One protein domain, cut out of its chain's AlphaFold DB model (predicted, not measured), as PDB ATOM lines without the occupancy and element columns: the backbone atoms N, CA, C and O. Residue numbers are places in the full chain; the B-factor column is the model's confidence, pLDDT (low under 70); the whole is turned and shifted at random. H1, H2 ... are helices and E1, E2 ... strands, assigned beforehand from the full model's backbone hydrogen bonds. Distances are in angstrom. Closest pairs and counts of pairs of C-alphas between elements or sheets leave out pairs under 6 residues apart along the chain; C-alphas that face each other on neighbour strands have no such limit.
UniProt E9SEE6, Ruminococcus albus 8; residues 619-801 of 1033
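Overview. This is residues 619 to 801 of the 1033 residues of a protein of Ruminococcus albus 8 (UniProt E9SEE6). Two lobes lie end to end in an elongated model, each built round an antiparallel sheet of four strands. In one lobe the long hairpin E1 and E2 folds back on itself, with E3 and E4 beside it and the small helix H1 at the far end; the other lobe holds the shorter strands E7, E6, E8 and E9, with E5, H2 and long loops round them. The printed part has 183 residues and runs E1 E2 E3 H1 E4 E5 E6 E7 H2 E8 E9, nine named strands and two named helices. It is mostly strand, with under half of the residues in named elements. It is only just compact, close to loose, with a radius of gyration of the C-alphas of 19.1 A and spans of 65 by 33 by 25 A.

Along the chain. E1, residues 633 to 651, begins at C-alpha 633 (42.318, -12.559, -3.675) and measures 14.8 A from first to last C-alpha; E2, residues 654 to 672, measures 14.7 A. E1 bends by 146 degrees at residue 637 and E2 by 154 degrees at residue 668. E3, residues 680 to 685, is 16.7 A long; H1 is residues 688 to 691 and E4 698 to 700. E5 is residues 715 to 717. E6, residues 742 to 746, is 13.0 A long, and E7 is residues 752 to 755. H2 is residues 766 to 770, E8, 12.9 A long, residues 780 to 784, and E9 residues 792 to 794, ending at C-alpha 794 (35.081, -4.462, 5.345).

Arrangement. The strongly twisted sheet runs E2 E1 E3 E4. In the hairpin E1 and E2, N 649 and O 657 are 2.8 A apart, within hydrogen-bond range; so are N 648 and O 683 of E1 and E3, at 2.8 A, and N 684 and O 699 of E3 and E4, at 2.8 A. H1 only grazes this sheet with residues 689 to 691. The second sheet runs E7 E6 E8 E9. Within hydrogen-bond range are N 745 and O 754 of the hairpin E6 and E7, 2.8 A, N 782 and O 744 of E6 and E8, 2.8 A, and N 783 and O 793 of the hairpin E8 and E9, 2.9 A. E7, H2 and E8 form a split strand-helix-strand unit, two strands running the same way with E6 between them; its crossover is right-handed. H2 is not on either sheet. E5 pairs with no named strand, but its residues 715 to 717 pair antiparallel with residues 735 to 736. E1 and E8 are apart, as are E3 and E9. In H2 every O i to N i+4 pair is within hydrogen-bond range; H1 is too short for one, and its 1 O i to N i+3 pair is not within range.

Size, cuts and confidence. The C-alphas of Gly 693 and Gly 727, the two farthest apart, are 66.3 A apart. The printed part has no cut. The links E4 to E5 and E5 to E6 are long, and residues 706 to 707 of the first pair parallel with residues 625 to 626. Mean pLDDT of the printed part is 86.6; it is under 70 at residues 689 to 696, 724 to 730, 748, 750 and 773 to 777.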
ATOM      1  N   TYR A 619      34.912 -31.089   8.869       90.44
ATOM      2  CA  TYR A 619      34.662 -30.481  10.186       90.44
ATOM      3  C   TYR A 619      34.651 -28.941  10.124       90.44
ATOM      4  O   TYR A 619      34.091 -28.302  11.012       90.44
ATOM      5  N   GLU A 620      35.266 -28.336   9.097       89.81
ATOM      6  CA  GLU A 620      35.267 -26.887   8.859       89.81
ATOM      7  C   GLU A 620      34.899 -26.619   7.392       89.81
ATOM      8  O   GLU A 620      35.666 -26.916   6.470       89.81
ATOM      9  N   LEU A 621      33.704 -26.068   7.169       90.50
ATOM     10  CA  LEU A 621      33.177 -25.789   5.834       90.50
ATOM     11  C   LEU A 621      33.684 -24.446   5.279       90.50
ATOM     12  O   LEU A 621      33.722 -23.463   6.024       90.50
ATOM     13  N   PRO A 622      33.979 -24.351   3.965       88.75
ATOM     14  CA  PRO A 622      34.336 -23.084   3.339       88.75
ATOM     15  C   PRO A 622      33.163 -22.098   3.418       88.75
ATOM     16  O   PRO A 622      32.095 -22.316   2.843       88.75
ATOM     17  N   GLN A 623      33.359 -21.001   4.147       88.62
ATOM     18  CA  GLN A 623      32.319 -19.995   4.357       88.62
ATOM     19  C   GLN A 623      32.212 -19.019   3.180       88.62
ATOM     20  O   GLN A 623      33.189 -18.706   2.497       88.62
ATOM     21  N   SER A 624      31.005 -18.493   2.962       91.00
ATOM     22  CA  SER A 624      30.797 -17.423   1.983       91.00
ATOM     23  C   SER A 624      31.373 -16.102   2.504       91.00
ATOM     24  O   SER A 624      31.239 -15.778   3.682       91.00
ATOM     25  N   ILE A 625      32.009 -15.320   1.629       92.12
ATOM     26  CA  ILE A 625      32.785 -14.136   2.017       92.12
ATOM     27  C   ILE A 625      32.524 -12.939   1.090       92.12
ATOM     28  O   ILE A 625      32.265 -13.087  -0.103       92.12
ATOM     29  N   VAL A 626      32.604 -11.725   1.630       93.06
ATOM     30  CA  VAL A 626      32.627 -10.488   0.832       93.06
ATOM     31  C   VAL A 626      34.087 -10.136   0.515       93.06
ATOM     32  O   VAL A 626      34.959 -10.292   1.364       93.06
ATOM     33  N   PHE A 627      34.403  -9.654  -0.684       92.44
ATOM     34  CA  PHE A 627      35.738  -9.119  -0.974       92.44
ATOM     35  C   PHE A 627      35.932  -7.766  -0.266       92.44
ATOM     36  O   PHE A 627      35.103  -6.873  -0.455       92.44
ATOM     37  N   PRO A 628      37.035  -7.544   0.472       90.44
ATOM     38  CA  PRO A 628      37.464  -6.194   0.822       90.44
ATOM     39  C   PRO A 628      37.733  -5.362  -0.442       90.44
ATOM     40  O   PRO A 628      38.154  -5.898  -1.471       90.44
ATOM     41  N   ASP A 629      37.502  -4.049  -0.383       85.44
ATOM     42  CA  ASP A 629      37.601  -3.186  -1.568       85.44
ATOM     43  C   ASP A 629      39.013  -3.163  -2.177       85.44
ATOM     44  O   ASP A 629      39.163  -3.167  -3.403       85.44
ATOM     45  N   ASP A 630      40.036  -3.213  -1.329       85.38
ATOM     46  CA  ASP A 630      41.467  -3.159  -1.635       85.38
ATOM     47  C   ASP A 630      42.103  -4.524  -1.968       85.38
ATOM     48  O   ASP A 630      43.269  -4.580  -2.362       85.38
ATOM     49  N   VAL A 631      41.351  -5.624  -1.858       88.69
ATOM     50  CA  VAL A 631      41.865  -6.998  -1.993       88.69
ATOM     51  C   VAL A 631      41.399  -7.647  -3.303       88.69
ATOM     52  O   VAL A 631      40.246  -7.519  -3.715       88.69
ATOM     53  N   ASN A 632      42.306  -8.354  -3.987       89.94
ATOM     54  CA  ASN A 632      42.025  -9.053  -5.255       89.94
ATOM     55  C   ASN A 632      41.910 -10.580  -5.119       89.94
ATOM     56  O   ASN A 632      41.512 -11.244  -6.076       89.94
ATOM     57  N   GLU A 633      42.250 -11.127  -3.956       91.19
ATOM     58  CA  GLU A 633      42.318 -12.559  -3.675       91.19
ATOM     59  C   GLU A 633      42.046 -12.767  -2.181       91.19
ATOM     60  O   GLU A 633      42.668 -12.099  -1.357       91.19
ATOM     61  N   VAL A 634      41.086 -13.624  -1.829       89.44
ATOM     62  CA  VAL A 634      40.712 -13.910  -0.432       89.44
ATOM     63  C   VAL A 634      40.884 -15.392  -0.126       89.44
ATOM     64  O   VAL A 634      40.457 -16.238  -0.908       89.44
ATOM     65  N   SER A 635      41.499 -15.706   1.011       88.94
ATOM     66  CA  SER A 635      41.758 -17.078   1.457       88.94
ATOM     67  C   SER A 635      40.627 -17.573   2.356       88.94
ATOM     68  O   SER A 635      40.475 -17.102   3.483       88.94
ATOM     69  N   VAL A 636      39.837 -18.538   1.886       89.25
ATOM     70  CA  VAL A 636      38.798 -19.199   2.691       89.25
ATOM     71  C   VAL A 636      39.359 -20.505   3.238       89.25
ATOM     72  O   VAL A 636      39.899 -21.315   2.490       89.25
ATOM     73  N   ILE A 637      39.257 -20.705   4.550       90.56
ATOM     74  CA  ILE A 637      39.705 -21.938   5.202       90.56
ATOM     75  C   ILE A 637      38.665 -23.050   5.038       90.56
ATOM     76  O   ILE A 637      37.465 -22.787   4.977       90.56
ATOM     77  N   PHE A 638      39.139 -24.289   4.987       92.94
ATOM     78  CA  PHE A 638      38.325 -25.491   5.120       92.94
ATOM     79  C   PHE A 638      39.139 -26.602   5.797       92.94
ATOM     80  O   PHE A 638      40.373 -26.545   5.854       92.94
ATOM     81  N   GLY A 639      38.458 -27.636   6.286       92.44
ATOM     82  CA  GLY A 639      39.101 -28.762   6.949       92.44
ATOM     83  C   GLY A 639      38.270 -30.037   6.939       92.44
ATOM     84  O   GLY A 639      37.044 -29.991   7.013       92.44
ATOM     85  N   CYS A 640      38.961 -31.171   6.852       90.31
ATOM     86  CA  CYS A 640      38.397 -32.514   6.732       90.31
ATOM     87  C   CYS A 640      38.851 -33.395   7.900       90.31
ATOM     88  O   CYS A 640      39.952 -33.218   8.416       90.31
ATOM     89  N   GLU A 641      38.044 -34.380   8.298       86.69
ATOM     90  CA  GLU A 641      38.396 -35.313   9.394       86.69
ATOM     91  C   GLU A 641      39.563 -36.272   9.065       86.69
ATOM     92  O   GLU A 641      39.951 -37.107   9.877       86.69
ATOM     93  N   PHE A 642      40.138 -36.139   7.872       84.31
ATOM     94  CA  PHE A 642      41.254 -36.906   7.335       84.31
ATOM     95  C   PHE A 642      42.269 -35.964   6.679       84.31
ATOM     96  O   PHE A 642      41.902 -34.907   6.159       84.31
ATOM     97  N   ASP A 643      43.537 -36.371   6.649       86.75
ATOM     98  CA  ASP A 643      44.553 -35.657   5.879       86.75
ATOM     99  C   ASP A 643      44.328 -35.869   4.376       86.75
ATOM    100  O   ASP A 643      44.160 -36.996   3.911       86.75
ATOM    101  N   PHE A 644      44.363 -34.796   3.591       86.94
ATOM    102  CA  PHE A 644      44.266 -34.835   2.134       86.94
ATOM    103  C   PHE A 644      45.507 -34.219   1.485       86.94
ATOM    104  O   PHE A 644      46.236 -33.440   2.090       86.94
ATOM    105  N   THR A 645      45.745 -34.582   0.224       86.56
ATOM    106  CA  THR A 645      46.863 -34.065  -0.591       86.56
ATOM    107  C   THR A 645      46.404 -33.344  -1.853       86.56
ATOM    108  O   THR A 645      47.224 -32.775  -2.570       86.56
ATOM    109  N   ASN A 646      45.110 -33.392  -2.185       90.12
ATOM    110  CA  ASN A 646      44.569 -32.782  -3.395       90.12
ATOM    111  C   ASN A 646      43.168 -32.225  -3.145       90.12
ATOM    112  O   ASN A 646      42.329 -32.901  -2.544       90.12
ATOM    113  N   TYR A 647      42.913 -31.031  -3.671       94.38
ATOM    114  CA  TYR A 647      41.576 -30.452  -3.733       94.38
ATOM    115  C   TYR A 647      41.386 -29.603  -4.996       94.38
ATOM    116  O   TYR A 647      42.338 -29.086  -5.582       94.38
ATOM    117  N   GLU A 648      40.139 -29.455  -5.420       95.62
ATOM    118  CA  GLU A 648      39.722 -28.743  -6.623       95.62
ATOM    119  C   GLU A 648      38.652 -27.703  -6.271       95.62
ATOM    120  O   GLU A 648      37.678 -28.006  -5.580       95.62
ATOM    121  N   LEU A 649      38.808 -26.476  -6.768       96.25
ATOM    122  CA  LEU A 649      37.793 -25.430  -6.681       96.25
ATOM    123  C   LEU A 649      37.010 -25.374  -7.992       96.25
ATOM    124  O   LEU A 649      37.577 -25.132  -9.060       96.25
ATOM    125  N   TYR A 650      35.693 -25.526  -7.910       96.88
ATOM    126  CA  TYR A 650      34.767 -25.359  -9.025       96.88
ATOM    127  C   TYR A 650      33.987 -24.051  -8.880       96.88
ATOM    128  O   TYR A 650      33.506 -23.735  -7.798       96.88
ATOM    129  N   ALA A 651      33.812 -23.323  -9.983       96.81
ATOM    130  CA  ALA A 651      32.991 -22.119 -10.074       96.81
ATOM    131  C   ALA A 651      31.956 -22.266 -11.205       96.81
ATOM    132  O   ALA A 651      32.317 -22.533 -12.356       96.81
ATOM    133  N   ASP A 652      30.667 -22.130 -10.885       96.44
ATOM    134  CA  ASP A 652      29.525 -22.443 -11.763       96.44
ATOM    135  C   ASP A 652      29.641 -23.840 -12.422       96.44
ATOM    136  O   ASP A 652      29.383 -24.023 -13.618       96.44
ATOM    137  N   GLY A 653      30.109 -24.832 -11.655       94.06
ATOM    138  CA  GLY A 653      30.317 -26.212 -12.119       94.06
ATOM    139  C   GLY A 653      31.490 -26.410 -13.090       94.06
ATOM    140  O   GLY A 653      31.601 -27.468 -13.709       94.06
ATOM    141  N   LYS A 654      32.374 -25.419 -13.253       95.94
ATOM    142  CA  LYS A 654      33.622 -25.538 -14.027       95.94
ATOM    143  C   LYS A 654      34.816 -25.501 -13.090       95.94
ATOM    144  O   LYS A 654      34.870 -24.624 -12.238       95.94
ATOM    145  N   LEU A 655      35.778 -26.399 -13.293       95.56
ATOM    146  CA  LEU A 655      37.054 -26.363 -12.580       95.56
ATOM    147  C   LEU A 655      37.703 -24.986 -12.787       95.56
ATOM    148  O   LEU A 655      37.981 -24.596 -13.925       95.56
ATOM    149  N   ALA A 656      37.873 -24.249 -11.694       93.38
ATOM    150  CA  ALA A 656      38.572 -22.974 -11.651       93.38
ATOM    151  C   ALA A 656      40.053 -23.211 -11.344       93.38
ATOM    152  O   ALA A 656      40.909 -22.689 -12.056       93.38
ATOM    153  N   GLU A 657      40.342 -24.047 -10.344       91.44
ATOM    154  CA  GLU A 657      41.707 -24.340  -9.910       91.44
ATOM    155  C   GLU A 657      41.819 -25.722  -9.249       91.44
ATOM    156  O   GLU A 657      40.836 -26.265  -8.748       91.44
ATOM    157  N   SER A 658      43.022 -26.295  -9.260       92.25
ATOM    158  CA  SER A 658      43.348 -27.593  -8.664       92.25
ATOM    159  C   SER A 658      44.664 -27.478  -7.904       92.25
ATOM    160  O   SER A 658      45.668 -27.058  -8.486       92.25
ATOM    161  N   TYR A 659      44.670 -27.888  -6.644       87.88
ATOM    162  CA  TYR A 659      45.797 -27.752  -5.732       87.88
ATOM    163  C   TYR A 659      46.318 -29.119  -5.298       87.88
ATOM    164  O   TYR A 659      45.543 -30.033  -5.016       87.88
ATOM    165  N   HIS A 660      47.644 -29.222  -5.206       88.06
ATOM    166  CA  HIS A 660      48.346 -30.325  -4.562       88.06
ATOM    167  C   HIS A 660      49.093 -29.772  -3.348       88.06
ATOM    168  O   HIS A 660      49.780 -28.754  -3.469       88.06
ATOM    169  N   CYS A 661      48.952 -30.420  -2.199       78.31
ATOM    170  CA  CYS A 661      49.599 -30.043  -0.949       78.31
ATOM    171  C   CYS A 661      50.187 -31.272  -0.252       78.31
ATOM    172  O   CYS A 661      49.806 -32.411  -0.545       78.31
ATOM    173  N   ASP A 662      51.085 -31.030   0.701       82.56
ATOM    174  CA  ASP A 662      51.477 -32.050   1.670       82.56
ATOM    175  C   ASP A 662      50.243 -32.557   2.450       82.56
ATOM    176  O   ASP A 662      49.229 -31.850   2.500       82.56
ATOM    177  N   PRO A 663      50.283 -33.770   3.036       83.75
ATOM    178  CA  PRO A 663      49.151 -34.326   3.774       83.75
ATOM    179  C   PRO A 663      48.739 -33.422   4.943       83.75
ATOM    180  O   PRO A 663      49.504 -33.246   5.891       83.75
ATOM    181  N   VAL A 664      47.534 -32.848   4.869       85.75
ATOM    182  CA  VAL A 664      46.982 -31.949   5.895       85.75
ATOM    183  C   VAL A 664      45.476 -32.137   6.067       85.75
ATOM    184  O   VAL A 664      44.755 -32.346   5.098       85.75
ATOM    185  N   SER A 665      44.985 -31.982   7.297       87.38
ATOM    186  CA  SER A 665      43.551 -31.978   7.646       87.38
ATOM    187  C   SER A 665      42.873 -30.607   7.487       87.38
ATOM    188  O   SER A 665      41.698 -30.434   7.817       87.38
ATOM    189  N   PHE A 666      43.606 -29.589   7.032       91.50
ATOM    190  CA  PHE A 666      43.089 -28.242   6.791       91.50
ATOM    191  C   PHE A 666      43.925 -27.512   5.754       91.50
ATOM    192  O   PHE A 666      45.138 -27.699   5.683       91.50
ATOM    193  N   ASN A 667      43.284 -26.657   4.965       90.44
ATOM    194  CA  ASN A 667      43.984 -25.804   4.014       90.44
ATOM    195  C   ASN A 667      43.174 -24.526   3.743       90.44
ATOM    196  O   ASN A 667      42.025 -24.389   4.169       90.44
ATOM    197  N   TYR A 668      43.782 -23.587   3.030       90.44
ATOM    198  CA  TYR A 668      43.130 -22.384   2.534       90.44
ATOM    199  C   TYR A 668      42.932 -22.513   1.031       90.44
ATOM    200  O   TYR A 668      43.894 -22.756   0.307       90.44
ATOM    201  N   VAL A 669      41.705 -22.307   0.557       90.44
ATOM    202  CA  VAL A 669      41.430 -22.092  -0.863       90.44
ATOM    203  C   VAL A 669      41.457 -20.593  -1.151       90.44
ATOM    204  O   VAL A 669      40.711 -19.814  -0.552       90.44
ATOM    205  N   ASN A 670      42.325 -20.179  -2.070       90.88
ATOM    206  CA  ASN A 670      42.399 -18.791  -2.506       90.88
ATOM    207  C   ASN A 670      41.368 -18.530  -3.607       90.88
ATOM    208  O   ASN A 670      41.255 -19.275  -4.577       90.88
ATOM    209  N   ILE A 671      40.597 -17.457  -3.448       92.31
ATOM    210  CA  ILE A 671      39.506 -17.087  -4.348       92.31
ATOM    211  C   ILE A 671      39.835 -15.733  -4.958       92.31
ATOM    212  O   ILE A 671      39.858 -14.711  -4.269       92.31
ATOM    213  N   THR A 672      40.068 -15.708  -6.266       93.25
ATOM    214  CA  THR A 672      40.382 -14.486  -7.008       93.25
ATOM    215  C   THR A 672      39.124 -13.696  -7.381       93.25
ATOM    216  O   THR A 672      38.030 -14.228  -7.588       93.25
ATOM    217  N   ARG A 673      39.257 -12.371  -7.485       92.12
ATOM    218  CA  ARG A 673      38.122 -11.449  -7.680       92.12
ATOM    219  C   ARG A 673      37.395 -11.604  -9.025       92.12
ATOM    220  O   ARG A 673      36.273 -11.124  -9.164       92.12
ATOM    221  N   ASP A 674      37.986 -12.282 -10.008       92.56
ATOM    222  CA  ASP A 674      37.371 -12.580 -11.314       92.56
ATOM    223  C   ASP A 674      36.386 -13.768 -11.288       92.56
ATOM    224  O   ASP A 674      35.590 -13.946 -12.222       92.56
ATOM    225  N   ILE A 675      36.393 -14.563 -10.211       92.88
ATOM    226  CA  ILE A 675      35.385 -15.599  -9.951       92.88
ATOM    227  C   ILE A 675      34.329 -15.178  -8.918       92.88
ATOM    228  O   ILE A 675      33.442 -15.967  -8.599       92.88
ATOM    229  N   ALA A 676      34.350 -13.916  -8.476       92.25
ATOM    230  CA  ALA A 676      33.347 -13.361  -7.573       92.25
ATOM    231  C   ALA A 676      31.921 -13.396  -8.169       92.25
ATOM    232  O   ALA A 676      31.706 -13.124  -9.352       92.25
ATOM    233  N   GLY A 677      30.933 -13.703  -7.325       91.50
ATOM    234  CA  GLY A 677      29.510 -13.808  -7.663       91.50
ATOM    235  C   GLY A 677      29.065 -15.163  -8.230       91.50
ATOM    236  O   GLY A 677      27.863 -15.355  -8.412       91.50
ATOM    237  N   LYS A 678      30.000 -16.084  -8.489       95.56
ATOM    238  CA  LYS A 678      29.733 -17.451  -8.969       95.56
ATOM    239  C   LYS A 678      29.359 -18.392  -7.823       95.56
ATOM    240  O   LYS A 678      29.671 -18.113  -6.666       95.56
ATOM    241  N   ASP A 679      28.725 -19.511  -8.158       96.75
ATOM    242  CA  ASP A 679      28.505 -20.616  -7.218       96.75
ATOM    243  C   ASP A 679      29.799 -21.424  -7.085       96.75
ATOM    244  O   ASP A 679      30.267 -22.000  -8.072       96.75
ATOM    245  N   LEU A 680      30.389 -21.442  -5.888       96.88
ATOM    246  CA  LEU A 680      31.644 -22.134  -5.602       96.88
ATOM    247  C   LEU A 680      31.378 -23.468  -4.900       96.88
ATOM    248  O   LEU A 680      30.572 -23.539  -3.974       96.88
ATOM    249  N   VAL A 681      32.075 -24.516  -5.335       97.06
ATOM    250  CA  VAL A 681      32.083 -25.844  -4.703       97.06
ATOM    251  C   VAL A 681      33.527 -26.299  -4.583       97.06
ATOM    252  O   VAL A 681      34.282 -26.245  -5.555       97.06
ATOM    253  N   LEU A 682      33.909 -26.744  -3.392       96.19
ATOM    254  CA  LEU A 682      35.209 -27.333  -3.127       96.19
ATOM    255  C   LEU A 682      35.088 -28.854  -3.186       96.19
ATOM    256  O   LEU A 682      34.154 -29.419  -2.624       96.19
ATOM    257  N   LYS A 683      36.036 -29.515  -3.840       95.19
ATOM    258  CA  LYS A 683      36.073 -30.968  -3.983       95.19
ATOM    259  C   LYS A 683      37.408 -31.508  -3.490       95.19
ATOM    260  O   LYS A 683      38.441 -31.207  -4.075       95.19
ATOM    261  N   VAL A 684      37.394 -32.296  -2.423       93.44
ATOM    262  CA  VAL A 684      38.597 -32.863  -1.795       93.44
ATOM    263  C   VAL A 684      38.709 -34.341  -2.157       93.44
ATOM    264  O   VAL A 684      37.729 -35.081  -2.059       93.44
ATOM    265  N   THR A 685      39.893 -34.786  -2.576       89.69
ATOM    266  CA  THR A 685      40.147 -36.204  -2.871       89.69
ATOM    267  C   THR A 685      40.394 -36.968  -1.573       89.69
ATOM    268  O   THR A 685      41.352 -36.672  -0.857       89.69
ATOM    269  N   VAL A 686      39.578 -37.985  -1.290       83.88
ATOM    270  CA  VAL A 686      39.768 -38.866  -0.130       83.88
ATOM    271  C   VAL A 686      40.932 -39.825  -0.428       83.88
ATOM    272  O   VAL A 686      40.894 -40.524  -1.448       83.88
ATOM    273  N   PRO A 687      41.986 -39.897   0.410       77.25
ATOM    274  CA  PRO A 687      43.105 -40.803   0.168       77.25
ATOM    275  C   PRO A 687      42.666 -42.268   0.147       77.25
ATOM    276  O   PRO A 687      41.796 -42.683   0.911       77.25
ATOM    277  N   ALA A 688      43.341 -43.102  -0.647       71.94
ATOM    278  CA  ALA A 688      43.046 -44.536  -0.711       71.94
ATOM    279  C   ALA A 688      43.230 -45.276   0.637       71.94
ATOM    280  O   ALA A 688      42.618 -46.326   0.841       71.94
ATOM    281  N   SER A 689      44.041 -44.735   1.559       66.50
ATOM    282  CA  SER A 689      44.178 -45.240   2.935       66.50
ATOM    283  C   SER A 689      42.898 -45.079   3.762       66.50
ATOM    284  O   SER A 689      42.618 -45.932   4.606       66.50
ATOM    285  N   GLU A 690      42.095 -44.052   3.469       68.31
ATOM    286  CA  GLU A 690      40.832 -43.757   4.156       68.31
ATOM    287  C   GLU A 690      39.611 -44.253   3.374       68.31
ATOM    288  O   GLU A 690      38.692 -44.806   3.974       68.31
ATOM    289  N   ALA A 691      39.646 -44.205   2.037       58.66
ATOM    290  CA  ALA A 691      38.604 -44.767   1.167       58.66
ATOM    291  C   ALA A 691      38.528 -46.314   1.208       58.66
ATOM    292  O   ALA A 691      37.523 -46.904   0.820       58.66
ATOM    293  N   ARG A 692      39.589 -46.995   1.675       64.75
ATOM    294  CA  ARG A 692      39.610 -48.413   2.120       64.75
ATOM    295  C   ARG A 692      38.885 -49.435   1.224       64.75
ATOM    296  O   ARG A 692      38.341 -50.418   1.723       64.75
ATOM    297  N   GLY A 693      38.954 -49.273  -0.099       51.88
ATOM    298  CA  GLY A 693      38.551 -50.316  -1.056       51.88
ATOM    299  C   GLY A 693      37.948 -49.837  -2.377       51.88
ATOM    300  O   GLY A 693      37.798 -50.648  -3.292       51.88
ATOM    301  N   THR A 694      37.616 -48.554  -2.505       49.06
ATOM    302  CA  THR A 694      37.024 -47.946  -3.708       49.06
ATOM    303  C   THR A 694      38.027 -47.057  -4.463       49.06
ATOM    304  O   THR A 694      38.960 -46.520  -3.862       49.06
ATOM    305  N   PRO A 695      37.899 -46.923  -5.799       48.94
ATOM    306  CA  PRO A 695      38.733 -46.014  -6.581       48.94
ATOM    307  C   PRO A 695      38.230 -44.569  -6.447       48.94
ATOM    308  O   PRO A 695      37.116 -44.282  -6.875       48.94
ATOM    309  N   GLU A 696      39.080 -43.691  -5.905       55.94
ATOM    310  CA  GLU A 696      38.921 -42.223  -5.874       55.94
ATOM    311  C   GLU A 696      37.525 -41.749  -5.423       55.94
ATOM    312  O   GLU A 696      36.704 -41.278  -6.212       55.94
ATOM    313  N   GLU A 697      37.264 -41.857  -4.116       74.12
ATOM    314  CA  GLU A 697      36.164 -41.120  -3.492       74.12
ATOM    315  C   GLU A 697      36.536 -39.638  -3.343       74.12
ATOM    316  O   GLU A 697      37.687 -39.280  -3.081       74.12
ATOM    317  N   TYR A 698      35.542 -38.770  -3.512       85.00
ATOM    318  CA  TYR A 698      35.683 -37.327  -3.370       85.00
ATOM    319  C   TYR A 698      34.597 -36.803  -2.443       85.00
ATOM    320  O   TYR A 698      33.446 -37.234  -2.530       85.00
ATOM    321  N   LEU A 699      34.963 -35.834  -1.615       89.88
ATOM    322  CA  LEU A 699      34.049 -35.100  -0.756       89.88
ATOM    323  C   LEU A 699      33.795 -33.716  -1.371       89.88
ATOM    324  O   LEU A 699      34.744 -32.984  -1.644       89.88
ATOM    325  N   GLU A 700      32.532 -33.369  -1.621       94.19
ATOM    326  CA  GLU A 700      32.132 -32.079  -2.203       94.19
ATOM    327  C   GLU A 700      31.466 -31.201  -1.135       94.19
ATOM    328  O   GLU A 700      30.589 -31.658  -0.402       94.19
ATOM    329  N   SER A 701      31.892 -29.940  -1.020       94.75
ATOM    330  CA  SER A 701      31.322 -28.989  -0.064       94.75
ATOM    331  C   SER A 701      29.908 -28.561  -0.480       94.75
ATOM    332  O   SER A 701      29.576 -28.571  -1.670       94.75
ATOM    333  N   PRO A 702      29.087 -28.048   0.453       94.50
ATOM    334  CA  PRO A 702      27.960 -27.195   0.101       94.50
ATOM    335  C   PRO A 702      28.413 -26.011  -0.766       94.50
ATOM    336  O   PRO A 702      29.583 -25.614  -0.751       94.50
ATOM    337  N   VAL A 703      27.470 -25.429  -1.513       95.25
ATOM    338  CA  VAL A 703      27.742 -24.247  -2.339       95.25
ATOM    339  C   VAL A 703      28.015 -23.040  -1.445       95.25
ATOM    340  O   VAL A 703      27.167 -22.657  -0.639       95.25
ATOM    341  N   PHE A 704      29.160 -22.397  -1.651       95.06
ATOM    342  CA  PHE A 704      29.528 -21.125  -1.033       95.06
ATOM    343  C   PHE A 704      29.780 -20.063  -2.112       95.06
ATOM    344  O   PHE A 704      29.768 -20.347  -3.313       95.06
ATOM    345  N   LYS A 705      29.945 -18.800  -1.714       93.56
ATOM    346  CA  LYS A 705      30.150 -17.676  -2.639       93.56
ATOM    347  C   LYS A 705      31.189 -16.706  -2.101       93.56
ATOM    348  O   LYS A 705      31.155 -16.355  -0.926       93.56
ATOM    349  N   ALA A 706      32.020 -16.170  -2.987       92.62
ATOM    350  CA  ALA A 706      32.730 -14.923  -2.725       92.62
ATOM    351  C   ALA A 706      32.062 -13.797  -3.526       92.62
ATOM    352  O   ALA A 706      31.903 -13.935  -4.738       92.62
ATOM    353  N   VAL A 707      31.632 -12.704  -2.895       94.06
ATOM    354  CA  VAL A 707      30.876 -11.618  -3.558       94.06
ATOM    355  C   VAL A 707      31.601 -10.279  -3.482       94.06
ATOM    356  O   VAL A 707      32.380 -10.030  -2.569       94.06
ATOM    357  N   LEU A 708      31.353  -9.395  -4.449       92.62
ATOM    358  CA  LEU A 708      31.832  -8.014  -4.365       92.62
ATOM    359  C   LEU A 708      31.035  -7.238  -3.297       92.62
ATOM    360  O   LEU A 708      29.844  -7.513  -3.138       92.62
ATOM    361  N   PRO A 709      31.658  -6.275  -2.594       88.94
ATOM    362  CA  PRO A 709      30.975  -5.479  -1.580       88.94
ATOM    363  C   PRO A 709      29.898  -4.595  -2.218       88.94
ATOM    364  O   PRO A 709      30.051  -4.120  -3.351       88.94
ATOM    365  N   ASP A 710      28.801  -4.349  -1.497       89.00
ATOM    366  CA  ASP A 710      27.772  -3.434  -1.984       89.00
ATOM    367  C   ASP A 710      28.274  -1.985  -1.962       89.00
ATOM    368  O   ASP A 710      28.369  -1.351  -0.917       89.00
ATOM    369  N   SER A 711      28.471  -1.424  -3.153       88.19
ATOM    370  CA  SER A 711      28.828  -0.019  -3.384       88.19
ATOM    371  C   SER A 711      27.948   1.032  -2.679       88.19
ATOM    372  O   SER A 711      28.365   2.192  -2.572       88.19
ATOM    373  N   SER A 712      26.734   0.677  -2.236       93.44
ATOM    374  CA  SER A 712      25.834   1.584  -1.514       93.44
ATOM    375  C   SER A 712      26.134   1.685  -0.010       93.44
ATOM    376  O   SER A 712      25.898   2.743   0.585       93.44
ATOM    377  N   HIS A 713      26.752   0.658   0.581       95.56
ATOM    378  CA  HIS A 713      27.127   0.574   1.993       95.56
ATOM    379  C   HIS A 713      28.650   0.658   2.148       95.56
ATOM    380  O   HIS A 713      29.392  -0.026   1.459       95.56
ATOM    381  N   LYS A 714      29.153   1.514   3.042       95.06
ATOM    382  CA  LYS A 714      30.597   1.650   3.295       95.06
ATOM    383  C   LYS A 714      30.925   2.355   4.602       95.06
ATOM    384  O   LYS A 714      30.117   3.099   5.168       95.06
ATOM    385  N   PHE A 715      32.177   2.210   5.013       95.56
ATOM    386  CA  PHE A 715      32.805   3.122   5.956       95.56
ATOM    387  C   PHE A 715      32.882   4.525   5.323       95.56
ATOM    388  O   PHE A 715      33.459   4.737   4.259       95.56
ATOM    389  N   SER A 716      32.217   5.490   5.956       95.31
ATOM    390  CA  SER A 716      32.331   6.923   5.656       95.31
ATOM    391  C   SER A 716      33.537   7.564   6.354       95.31
ATOM    392  O   SER A 716      34.009   8.612   5.917       95.31
ATOM    393  N   MET A 717      34.040   6.912   7.403       96.00
ATOM    394  CA  MET A 717      35.324   7.145   8.053       96.00
ATOM    395  C   MET A 717      35.912   5.772   8.388       96.00
ATOM    396  O   MET A 717      35.265   4.983   9.081       96.00
ATOM    397  N   GLN A 718      37.096   5.490   7.854       94.94
ATOM    398  CA  GLN A 718      37.837   4.257   8.122       94.94
ATOM    399  C   GLN A 718      38.388   4.259   9.559       94.94
ATOM    400  O   GLN A 718      38.571   5.347  10.112       94.94
ATOM    401  N   PRO A 719      38.641   3.081  10.160       93.25
ATOM    402  CA  PRO A 719      39.324   2.978  11.444       93.25
ATOM    403  C   PRO A 719      40.704   3.645  11.400       93.25
ATOM    404  O   PRO A 719      41.446   3.487  10.431       93.25
ATOM    405  N   ASN A 720      41.050   4.379  12.457       90.50
ATOM    406  CA  ASN A 720      42.434   4.771  12.720       90.50
ATOM    407  C   ASN A 720      43.244   3.604  13.301       90.50
ATOM    408  O   ASN A 720      42.684   2.702  13.919       90.50
ATOM    409  N   ASP A 721      44.569   3.672  13.169       87.06
ATOM    410  CA  ASP A 721      45.467   2.791  13.914       87.06
ATOM    411  C   ASP A 721      45.309   3.013  15.429       87.06
ATOM    412  O   ASP A 721      45.108   4.140  15.901       87.06
ATOM    413  N   MET A 722      45.426   1.922  16.185       81.75
ATOM    414  CA  MET A 722      45.577   1.904  17.637       81.75
ATOM    415  C   MET A 722      47.065   2.043  17.974       81.75
ATOM    416  O   MET A 722      47.773   1.053  18.167       81.75
ATOM    417  N   ASP A 723      47.547   3.284  17.993       74.38
ATOM    418  CA  ASP A 723      48.904   3.634  18.415       74.38
ATOM    419  C   ASP A 723      48.864   4.445  19.712       74.38
ATOM    420  O   ASP A 723      48.295   5.534  19.769       74.38
ATOM    421  N   ILE A 724      49.496   3.892  20.743       69.25
ATOM    422  CA  ILE A 724      49.659   4.494  22.071       69.25
ATOM    423  C   ILE A 724      51.108   4.940  22.343       69.25
ATOM    424  O   ILE A 724      51.409   5.521  23.386       69.25
ATOM    425  N   THR A 725      52.031   4.651  21.421       66.44
ATOM    426  CA  THR A 725      53.464   4.965  21.553       66.44
ATOM    427  C   THR A 725      53.743   6.456  21.338       66.44
ATOM    428  O   THR A 725      54.735   6.995  21.831       66.44
ATOM    429  N   SER A 726      52.817   7.142  20.661       60.88
ATOM    430  CA  SER A 726      52.811   8.583  20.382       60.88
ATOM    431  C   SER A 726      52.715   9.469  21.636       60.88
ATOM    432  O   SER A 726      53.113  10.637  21.594       60.88
ATOM    433  N   GLY A 727      52.208   8.925  22.749       57.25
ATOM    434  CA  GLY A 727      51.903   9.657  23.980       57.25
ATOM    435  C   GLY A 727      50.474  10.208  24.068       57.25
ATOM    436  O   GLY A 727      50.130  10.756  25.113       57.25
ATOM    437  N   ASP A 728      49.655  10.030  23.028       64.62
ATOM    438  CA  ASP A 728      48.207  10.255  23.052       64.62
ATOM    439  C   ASP A 728      47.496   8.891  22.950       64.62
ATOM    440  O   ASP A 728      47.614   8.199  21.941       64.62
ATOM    441  N   LEU A 729      46.746   8.491  23.984       63.72
ATOM    442  CA  LEU A 729      45.937   7.265  23.954       63.72
ATOM    443  C   LEU A 729      44.740   7.463  23.012       63.72
ATOM    444  O   LEU A 729      43.737   8.087  23.367       63.72
ATOM    445  N   HIS A 730      44.848   6.957  21.786       69.12
ATOM    446  CA  HIS A 730      43.772   7.042  20.805       69.12
ATOM    447  C   HIS A 730      42.748   5.918  20.994       69.12
ATOM    448  O   HIS A 730      43.090   4.745  21.095       69.12
ATOM    449  N   HIS A 731      41.466   6.286  20.986       82.38
ATOM    450  CA  HIS A 731      40.377   5.327  20.814       82.38
ATOM    451  C   HIS A 731      40.384   4.849  19.352       82.38
ATOM    452  O   HIS A 731      40.684   5.630  18.442       82.38
ATOM    453  N   LEU A 732      39.987   3.604  19.097       88.56
ATOM    454  CA  LEU A 732      39.721   3.137  17.735       88.56
ATOM    455  C   LEU A 732      38.426   3.802  17.285       88.56
ATOM    456  O   LEU A 732      37.402   3.533  17.898       88.56
ATOM    457  N   THR A 733      38.425   4.647  16.255       92.62
ATOM    458  CA  THR A 733      37.223   5.369  15.797       92.62
ATOM    459  C   THR A 733      36.914   5.113  14.329       92.62
ATOM    460  O   THR A 733      37.809   5.095  13.494       92.62
ATOM    461  N   TRP A 734      35.636   4.937  13.995       95.75
ATOM    462  CA  TRP A 734      35.161   4.702  12.627       95.75
ATOM    463  C   TRP A 734      33.755   5.283  12.446       95.75
ATOM    464  O   TRP A 734      33.088   5.684  13.400       95.75
ATOM    465  N   ASN A 735      33.263   5.342  11.210       96.94
ATOM    466  CA  ASN A 735      31.871   5.700  10.946       96.94
ATOM    467  C   ASN A 735      31.397   5.066   9.641       96.94
ATOM    468  O   ASN A 735      32.097   5.110   8.636       96.94
ATOM    469  N   THR A 736      30.176   4.548   9.606       96.81
ATOM    470  CA  THR A 736      29.523   3.994   8.408       96.81
ATOM    471  C   THR A 736      28.566   5.016   7.783       96.81
ATOM    472  O   THR A 736      28.184   5.994   8.428       96.81
ATOM    473  N   ASN A 737      28.191   4.854   6.508       96.75
ATOM    474  CA  ASN A 737      27.084   5.622   5.905       96.75
ATOM    475  C   ASN A 737      25.693   5.003   6.181       96.75
ATOM    476  O   ASN A 737      24.683   5.568   5.767       96.75
ATOM    477  N   PHE A 738      25.655   3.881   6.904       96.44
ATOM    478  CA  PHE A 738      24.477   3.171   7.409       96.44
ATOM    479  C   PHE A 738      24.562   2.976   8.932       96.44
ATOM    480  O   PHE A 738      25.577   3.310   9.541       96.44
ATOM    481  N   THR A 739      23.512   2.432   9.553       96.50
ATOM    482  CA  THR A 739      23.547   2.000  10.964       96.50
ATOM    483  C   THR A 739      23.799   0.495  10.985       96.50
ATOM    484  O   THR A 739      22.950  -0.219  10.451       96.50
ATOM    485  N   PRO A 740      24.931  -0.003  11.516       96.94
ATOM    486  CA  PRO A 740      25.200  -1.433  11.500       96.94
ATOM    487  C   PRO A 740      24.273  -2.202  12.447       96.94
ATOM    488  O   PRO A 740      23.945  -1.715  13.529       96.94
ATOM    489  N   VAL A 741      23.888  -3.417  12.053       96.94
ATOM    490  CA  VAL A 741      23.150  -4.369  12.908       96.94
ATOM    491  C   VAL A 741      24.079  -5.331  13.652       96.94
ATOM    492  O   VAL A 741      23.695  -5.904  14.666       96.94
ATOM    493  N   LYS A 742      25.318  -5.478  13.171       96.25
ATOM    494  CA  LYS A 742      26.419  -6.214  13.800       96.25
ATOM    495  C   LYS A 742      27.740  -5.563  13.376       96.25
ATOM    496  O   LYS A 742      27.851  -5.086  12.243       96.25
ATOM    497  N   VAL A 743      28.737  -5.529  14.257       94.81
ATOM    498  CA  VAL A 743      30.118  -5.153  13.906       94.81
ATOM    499  C   VAL A 743      31.062  -6.181  14.510       94.81
ATOM    500  O   VAL A 743      30.913  -6.529  15.680       94.81
ATOM    501  N   GLU A 744      32.022  -6.659  13.725       93.12
ATOM    502  CA  GLU A 744      33.006  -7.658  14.147       93.12
ATOM    503  C   GLU A 744      34.436  -7.202  13.849       93.12
ATOM    504  O   GLU A 744      34.686  -6.548  12.836       93.12
ATOM    505  N   VAL A 745      35.384  -7.595  14.696       90.00
ATOM    506  CA  VAL A 745      36.827  -7.413  14.489       90.00
ATOM    507  C   VAL A 745      37.419  -8.694  13.895       90.00
ATOM    508  O   VAL A 745      37.152  -9.793  14.387       90.00
ATOM    509  N   THR A 746      38.232  -8.572  12.846       87.44
ATOM    510  CA  THR A 746      38.878  -9.694  12.139       87.44
ATOM    511  C   THR A 746      40.326  -9.363  11.780       87.44
ATOM    512  O   THR A 746      40.630  -8.207  11.501       87.44
ATOM    513  N   THR A 747      41.216 -10.357  11.770       79.81
ATOM    514  CA  THR A 747      42.628 -10.212  11.350       79.81
ATOM    515  C   THR A 747      42.863 -10.817   9.961       79.81
ATOM    516  O   THR A 747      43.406 -10.168   9.072       79.81
ATOM    517  N   ASN A 748      42.341 -12.029   9.734       68.44
ATOM    518  CA  ASN A 748      42.603 -12.854   8.550       68.44
ATOM    519  C   ASN A 748      41.416 -12.935   7.568       68.44
ATOM    520  O   ASN A 748      41.307 -13.901   6.821       68.44
ATOM    521  N   LEU A 749      40.515 -11.942   7.579       74.88
ATOM    522  CA  LEU A 749      39.252 -11.851   6.815       74.88
ATOM    523  C   LEU A 749      38.197 -12.918   7.164       74.88
ATOM    524  O   LEU A 749      37.021 -12.599   7.328       74.88
ATOM    525  N   THR A 750      38.595 -14.173   7.312       65.38
ATOM    526  CA  THR A 750      37.684 -15.312   7.468       65.38
ATOM    527  C   THR A 750      37.156 -15.386   8.901       65.38
ATOM    528  O   THR A 750      35.948 -15.277   9.110       65.38
ATOM    529  N   TYR A 751      38.041 -15.404   9.905       71.38
ATOM    530  CA  TYR A 751      37.655 -15.461  11.320       71.38
ATOM    531  C   TYR A 751      37.348 -14.090  11.936       71.38
ATOM    532  O   TYR A 751      38.164 -13.166  11.888       71.38
ATOM    533  N   SER A 752      36.179 -13.974  12.566       71.81
ATOM    534  CA  SER A 752      35.818 -12.885  13.480       71.81
ATOM    535  C   SER A 752      36.215 -13.246  14.913       71.81
ATOM    536  O   SER A 752      35.790 -14.274  15.431       71.81
ATOM    537  N   TYR A 753      37.000 -12.386  15.560       75.75
ATOM    538  CA  TYR A 753      37.496 -12.587  16.928       75.75
ATOM    539  C   TYR A 753      36.513 -12.071  17.967       75.75
ATOM    540  O   TYR A 753      36.312 -12.679  19.015       75.75
ATOM    541  N   TYR A 754      35.919 -10.918  17.672       83.44
ATOM    542  CA  TYR A 754      35.117 -10.178  18.624       83.44
ATOM    543  C   TYR A 754      33.935  -9.518  17.922       83.44
ATOM    544  O   TYR A 754      34.126  -8.829  16.923       83.44
ATOM    545  N   THR A 755      32.725  -9.716  18.447       90.94
ATOM    546  CA  THR A 755      31.516  -8.998  18.017       90.94
ATOM    547  C   THR A 755      31.220  -7.897  19.026       90.94
ATOM    548  O   THR A 755      31.139  -8.175  20.221       90.94
ATOM    549  N   LEU A 756      31.049  -6.658  18.562       90.50
ATOM    550  CA  LEU A 756      30.771  -5.522  19.442       90.50
ATOM    551  C   LEU A 756      29.403  -5.692  20.132       90.50
ATOM    552  O   LEU A 756      28.440  -6.059  19.453       90.50
ATOM    553  N   PRO A 757      29.259  -5.379  21.440       89.62
ATOM    554  CA  PRO A 757      27.992  -5.559  22.158       89.62
ATOM    555  C   PRO A 757      26.921  -4.564  21.703       89.62
ATOM    556  O   PRO A 757      25.729  -4.853  21.762       89.62
ATOM    557  N   ASP A 758      27.361  -3.386  21.261       93.38
ATOM    558  CA  ASP A 758      26.544  -2.364  20.620       93.38
ATOM    559  C   ASP A 758      27.129  -2.084  19.222       93.38
ATOM    560  O   ASP A 758      28.175  -1.435  19.107       93.38
ATOM    561  N   PRO A 759      26.478  -2.553  18.142       93.88
ATOM    562  CA  PRO A 759      26.958  -2.377  16.773       93.88
ATOM    563  C   PRO A 759      26.809  -0.936  16.261       93.88
ATOM    564  O   PRO A 759      27.296  -0.614  15.178       93.88
ATOM    565  N   THR A 760      26.145  -0.054  17.017       94.00
ATOM    566  CA  THR A 760      25.994   1.367  16.673       94.00
ATOM    567  C   THR A 760      27.137   2.237  17.196       94.00
ATOM    568  O   THR A 760      27.221   3.417  16.831       94.00
ATOM    569  N   GLN A 761      28.040   1.661  18.002       92.81
ATOM    570  CA  GLN A 761      29.261   2.327  18.444       92.81
ATOM    571  C   GLN A 761      30.109   2.788  17.254       92.81
ATOM    572  O   GLN A 761      30.128   2.196  16.176       92.81
ATOM    573  N   LYS A 762      30.806   3.903  17.478       92.94
ATOM    574  CA  LYS A 762      31.699   4.568  16.513       92.94
ATOM    575  C   LYS A 762      33.111   4.743  17.063       92.94
ATOM    576  O   LYS A 762      33.959   5.368  16.431       92.94
ATOM    577  N   SER A 763      33.321   4.240  18.275       91.81
ATOM    578  CA  SER A 763      34.584   4.268  18.980       91.81
ATOM    579  C   SER A 763      34.678   3.085  19.938       91.81
ATOM    580  O   SER A 763      33.727   2.853  20.684       91.81
ATOM    581  N   LEU A 764      35.824   2.412  19.967       89.00
ATOM    582  CA  LEU A 764      36.213   1.446  20.991       89.00
ATOM    583  C   LEU A 764      37.312   2.063  21.857       89.00
ATOM    584  O   LEU A 764      38.251   2.679  21.353       89.00
ATOM    585  N   ASP A 765      37.152   1.908  23.165       84.44
ATOM    586  CA  ASP A 765      38.126   2.319  24.169       84.44
ATOM    587  C   ASP A 765      39.342   1.369  24.181       84.44
ATOM    588  O   ASP A 765      39.207   0.183  23.872       84.44
ATOM    589  N   TYR A 766      40.530   1.871  24.524       79.75
ATOM    590  CA  TYR A 766      41.764   1.079  24.497       79.75
ATOM    591  C   TYR A 766      41.841   0.036  25.627       79.75
ATOM    592  O   TYR A 766      42.391  -1.041  25.398       79.75
ATOM    593  N   ILE A 767      41.244   0.281  26.801       76.62
ATOM    594  CA  ILE A 767      41.131  -0.716  27.883       76.62
ATOM    595  C   ILE A 767      40.267  -1.877  27.388       76.62
ATOM    596  O   ILE A 767      40.611  -3.054  27.546       76.62
ATOM    597  N   PHE A 768      39.157  -1.550  26.722       79.06
ATOM    598  CA  PHE A 768      38.297  -2.553  26.105       79.06
ATOM    599  C   PHE A 768      39.024  -3.316  24.987       79.06
ATOM    600  O   PHE A 768      38.919  -4.539  24.901       79.06
ATOM    601  N   TRP A 769      39.786  -2.617  24.144       83.44
ATOM    602  CA  TRP A 769      40.553  -3.231  23.064       83.44
ATOM    603  C   TRP A 769      41.600  -4.217  23.600       83.44
ATOM    604  O   TRP A 769      41.509  -5.405  23.305       83.44
ATOM    605  N   TYR A 770      42.532  -3.780  24.455       77.62
ATOM    606  CA  TYR A 770      43.628  -4.634  24.935       77.62
ATOM    607  C   TYR A 770      43.199  -5.751  25.897       77.62
ATOM    608  O   TYR A 770      43.957  -6.700  26.088       77.62
ATOM    609  N   SER A 771      41.989  -5.692  26.466       74.19
ATOM    610  CA  SER A 771      41.403  -6.824  27.204       74.19
ATOM    611  C   SER A 771      40.776  -7.902  26.304       74.19
ATOM    612  O   SER A 771      40.459  -8.980  26.804       74.19
ATOM    613  N   ASN A 772      40.610  -7.645  24.997       70.69
ATOM    614  CA  ASN A 772      39.956  -8.556  24.044       70.69
ATOM    615  C   ASN A 772      40.751  -8.802  22.736       70.69
ATOM    616  O   ASN A 772      40.362  -9.662  21.945       70.69
ATOM    617  N   SER A 773      41.838  -8.066  22.476       62.69
ATOM    618  CA  SER A 773      42.682  -8.196  21.276       62.69
ATOM    619  C   SER A 773      43.828  -9.195  21.467       62.69
ATOM    620  O   SER A 773      44.514  -9.151  22.488       62.69
ATOM    621  N   PHE A 774      44.104 -10.015  20.451       61.69
ATOM    622  CA  PHE A 774      45.243 -10.946  20.397       61.69
ATOM    623  C   PHE A 774      46.315 -10.451  19.424       61.69
ATOM    624  O   PHE A 774      45.978  -9.739  18.486       61.69
ATOM    625  N   ASP A 775      47.574 -10.855  19.617       62.06
ATOM    626  CA  ASP A 775      48.740 -10.323  18.896       62.06
ATOM    627  C   ASP A 775      48.696 -10.586  17.372       62.06
ATOM    628  O   ASP A 775      49.201 -11.581  16.854       62.06
ATOM    629  N   SER A 776      48.081  -9.655  16.642       67.50
ATOM    630  CA  SER A 776      48.135  -9.537  15.185       67.50
ATOM    631  C   SER A 776      48.550  -8.123  14.787       67.50
ATOM    632  O   SER A 776      48.150  -7.146  15.421       67.50
ATOM    633  N   ASP A 777      49.321  -8.007  13.706       69.44
ATOM    634  CA  ASP A 777      49.786  -6.722  13.174       69.44
ATOM    635  C   ASP A 777      48.711  -5.965  12.373       69.44
ATOM    636  O   ASP A 777      48.882  -4.775  12.086       69.44
ATOM    637  N   ILE A 778      47.643  -6.649  11.939       82.88
ATOM    638  CA  ILE A 778      46.683  -6.148  10.946       82.88
ATOM    639  C   ILE A 778      45.258  -6.590  11.302       82.88
ATOM    640  O   ILE A 778      44.971  -7.779  11.414       82.88
ATOM    641  N   TYR A 779      44.344  -5.625  11.390       88.75
ATOM    642  CA  TYR A 779      42.924  -5.824  11.679       88.75
ATOM    643  C   TYR A 779      42.043  -5.156  10.625       88.75
ATOM    644  O   TYR A 779      42.456  -4.226   9.930       88.75
ATOM    645  N   ARG A 780      40.785  -5.591  10.560       91.56
ATOM    646  CA  ARG A 780      39.668  -4.908   9.900       91.56
ATOM    647  C   ARG A 780      38.411  -5.005  10.756       91.56
ATOM    648  O   ARG A 780      38.277  -5.895  11.597       91.56
ATOM    649  N   LEU A 781      37.466  -4.116  10.481       93.25
ATOM    650  CA  LEU A 781      36.093  -4.199  10.959       93.25
ATOM    651  C   LEU A 781      35.200  -4.766   9.845       93.25
ATOM    652  O   LEU A 781      35.230  -4.263   8.721       93.25
ATOM    653  N   LYS A 782      34.375  -5.770  10.155       94.31
ATOM    654  CA  LYS A 782      33.213  -6.168   9.343       94.31
ATOM    655  C   LYS A 782      31.994  -5.430   9.891       94.31
ATOM    656  O   LYS A 782      31.609  -5.678  11.030       94.31
ATOM    657  N   ALA A 783      31.385  -4.532   9.121       95.62
ATOM    658  CA  ALA A 783      30.154  -3.844   9.520       95.62
ATOM    659  C   ALA A 783      28.967  -4.360   8.700       95.62
ATOM    660  O   ALA A 783      28.942  -4.209   7.479       95.62
ATOM    661  N   TYR A 784      27.989  -4.953   9.384       96.44
ATOM    662  CA  TYR A 784      26.817  -5.590   8.786       96.44
ATOM    663  C   TYR A 784      25.679  -4.580   8.622       96.44
ATOM    664  O   TYR A 784      25.269  -3.951   9.599       96.44
ATOM    665  N   TYR A 785      25.160  -4.426   7.406       95.81
ATOM    666  CA  TYR A 785      23.991  -3.597   7.084       95.81
ATOM    667  C   TYR A 785      22.671  -4.391   7.072       95.81
ATOM    668  O   TYR A 785      21.601  -3.785   7.007       95.81
ATOM    669  N   GLY A 786      22.737  -5.722   7.161       94.69
ATOM    670  CA  GLY A 786      21.595  -6.637   7.233       94.69
ATOM    671  C   GLY A 786      21.914  -7.895   8.047       94.69
ATOM    672  O   GLY A 786      23.020  -8.048   8.560       94.69
ATOM    673  N   GLU A 787      20.924  -8.777   8.197       91.56
ATOM    674  CA  GLU A 787      21.051 -10.030   8.963       91.56
ATOM    675  C   GLU A 787      21.640 -11.191   8.139       91.56
ATOM    676  O   GLU A 787      21.968 -12.225   8.713       91.56
ATOM    677  N   GLY A 788      21.775 -11.054   6.813       90.69
ATOM    678  CA  GLY A 788      22.329 -12.103   5.959       90.69
ATOM    679  C   GLY A 788      23.843 -12.276   6.109       90.69
ATOM    680  O   GLY A 788      24.582 -11.315   6.328       90.69
ATOM    681  N   ASP A 789      24.327 -13.500   5.887       86.69
ATOM    682  CA  ASP A 789      25.745 -13.872   6.049       86.69
ATOM    683  C   ASP A 789      26.715 -13.111   5.132       86.69
ATOM    684  O   ASP A 789      27.919 -13.141   5.359       86.69
ATOM    685  N   LEU A 790      26.204 -12.424   4.104       92.12
ATOM    686  CA  LEU A 790      26.958 -11.581   3.167       92.12
ATOM    687  C   LEU A 790      26.555 -10.097   3.225       92.12
ATOM    688  O   LEU A 790      27.066  -9.299   2.442       92.12
ATOM    689  N   ASP A 791      25.669  -9.705   4.146       94.81
ATOM    690  CA  ASP A 791      25.155  -8.335   4.266       94.81
ATOM    691  C   ASP A 791      26.121  -7.424   5.042       94.81
ATOM    692  O   ASP A 791      25.734  -6.744   5.995       94.81
ATOM    693  N   TYR A 792      27.402  -7.421   4.670       94.94
ATOM    694  CA  TYR A 792      28.441  -6.652   5.351       94.94
ATOM    695  C   TYR A 792      29.498  -6.080   4.411       94.94
ATOM    696  O   TYR A 792      29.644  -6.479   3.257       94.94
ATOM    697  N   VAL A 793      30.262  -5.123   4.932       94.94
ATOM    698  CA  VAL A 793      31.429  -4.538   4.264       94.94
ATOM    699  C   VAL A 793      32.628  -4.509   5.200       94.94
ATOM    700  O   VAL A 793      32.476  -4.375   6.417       94.94
ATOM    701  N   TYR A 794      33.822  -4.628   4.624       94.56
ATOM    702  CA  TYR A 794      35.081  -4.462   5.345       94.56
ATOM    703  C   TYR A 794      35.474  -2.991   5.437       94.56
ATOM    704  O   TYR A 794      35.209  -2.203   4.527       94.56
ATOM    705  N   SER A 795      36.167  -2.643   6.515       94.19
ATOM    706  CA  SER A 795      37.010  -1.457   6.558       94.19
ATOM    707  C   SER A 795      38.316  -1.666   5.786       94.19
ATOM    708  O   SER A 795      38.697  -2.797   5.460       94.19
ATOM    709  N   ASP A 796      39.061  -0.579   5.594       92.25
ATOM    710  CA  ASP A 796      40.502  -0.660   5.331       92.25
ATOM    711  C   ASP A 796      41.216  -1.352   6.508       92.25
ATOM    712  O   ASP A 796      40.648  -1.516   7.598       92.25
ATOM    713  N   THR A 797      42.458  -1.786   6.291       91.62
ATOM    714  CA  THR A 797      43.288  -2.320   7.373       91.62
ATOM    715  C   THR A 797      43.697  -1.231   8.358       91.62
ATOM    716  O   THR A 797      44.035  -0.117   7.962       91.62
ATOM    717  N   PHE A 798      43.721  -1.585   9.639       89.56
ATOM    718  CA  PHE A 798      44.319  -0.785  10.705       89.56
ATOM    719  C   PHE A 798      45.220  -1.665  11.574       89.56
ATOM    720  O   PHE A 798      45.090  -2.893  11.590       89.56
ATOM    721  N   LYS A 799      46.160  -1.044  12.274       86.69
ATOM    722  CA  LYS A 799      47.137  -1.703  13.144       86.69
ATOM    723  C   LYS A 799      46.811  -1.475  14.611       86.69
ATOM    724  O   LYS A 799      46.130  -0.515  14.962       86.69
ATOM    725  N   SER A 800      47.357  -2.328  15.472       83.94
ATOM    726  CA  SER A 800      47.362  -2.122  16.919       83.94
ATOM    727  C   SER A 800      48.754  -2.377  17.470       83.94
ATOM    728  O   SER A 800      49.221  -3.511  17.452       83.94
ATOM    729  N   VAL A 801      49.400  -1.340  18.000       80.12
ATOM    730  CA  VAL A 801      50.649  -1.483  18.754       80.12
ATOM    731  C   VAL A 801      50.280  -1.659  20.222       80.12
ATOM    732  O   VAL A 801      49.708  -0.760  20.833       80.12
TER     733      VAL A 801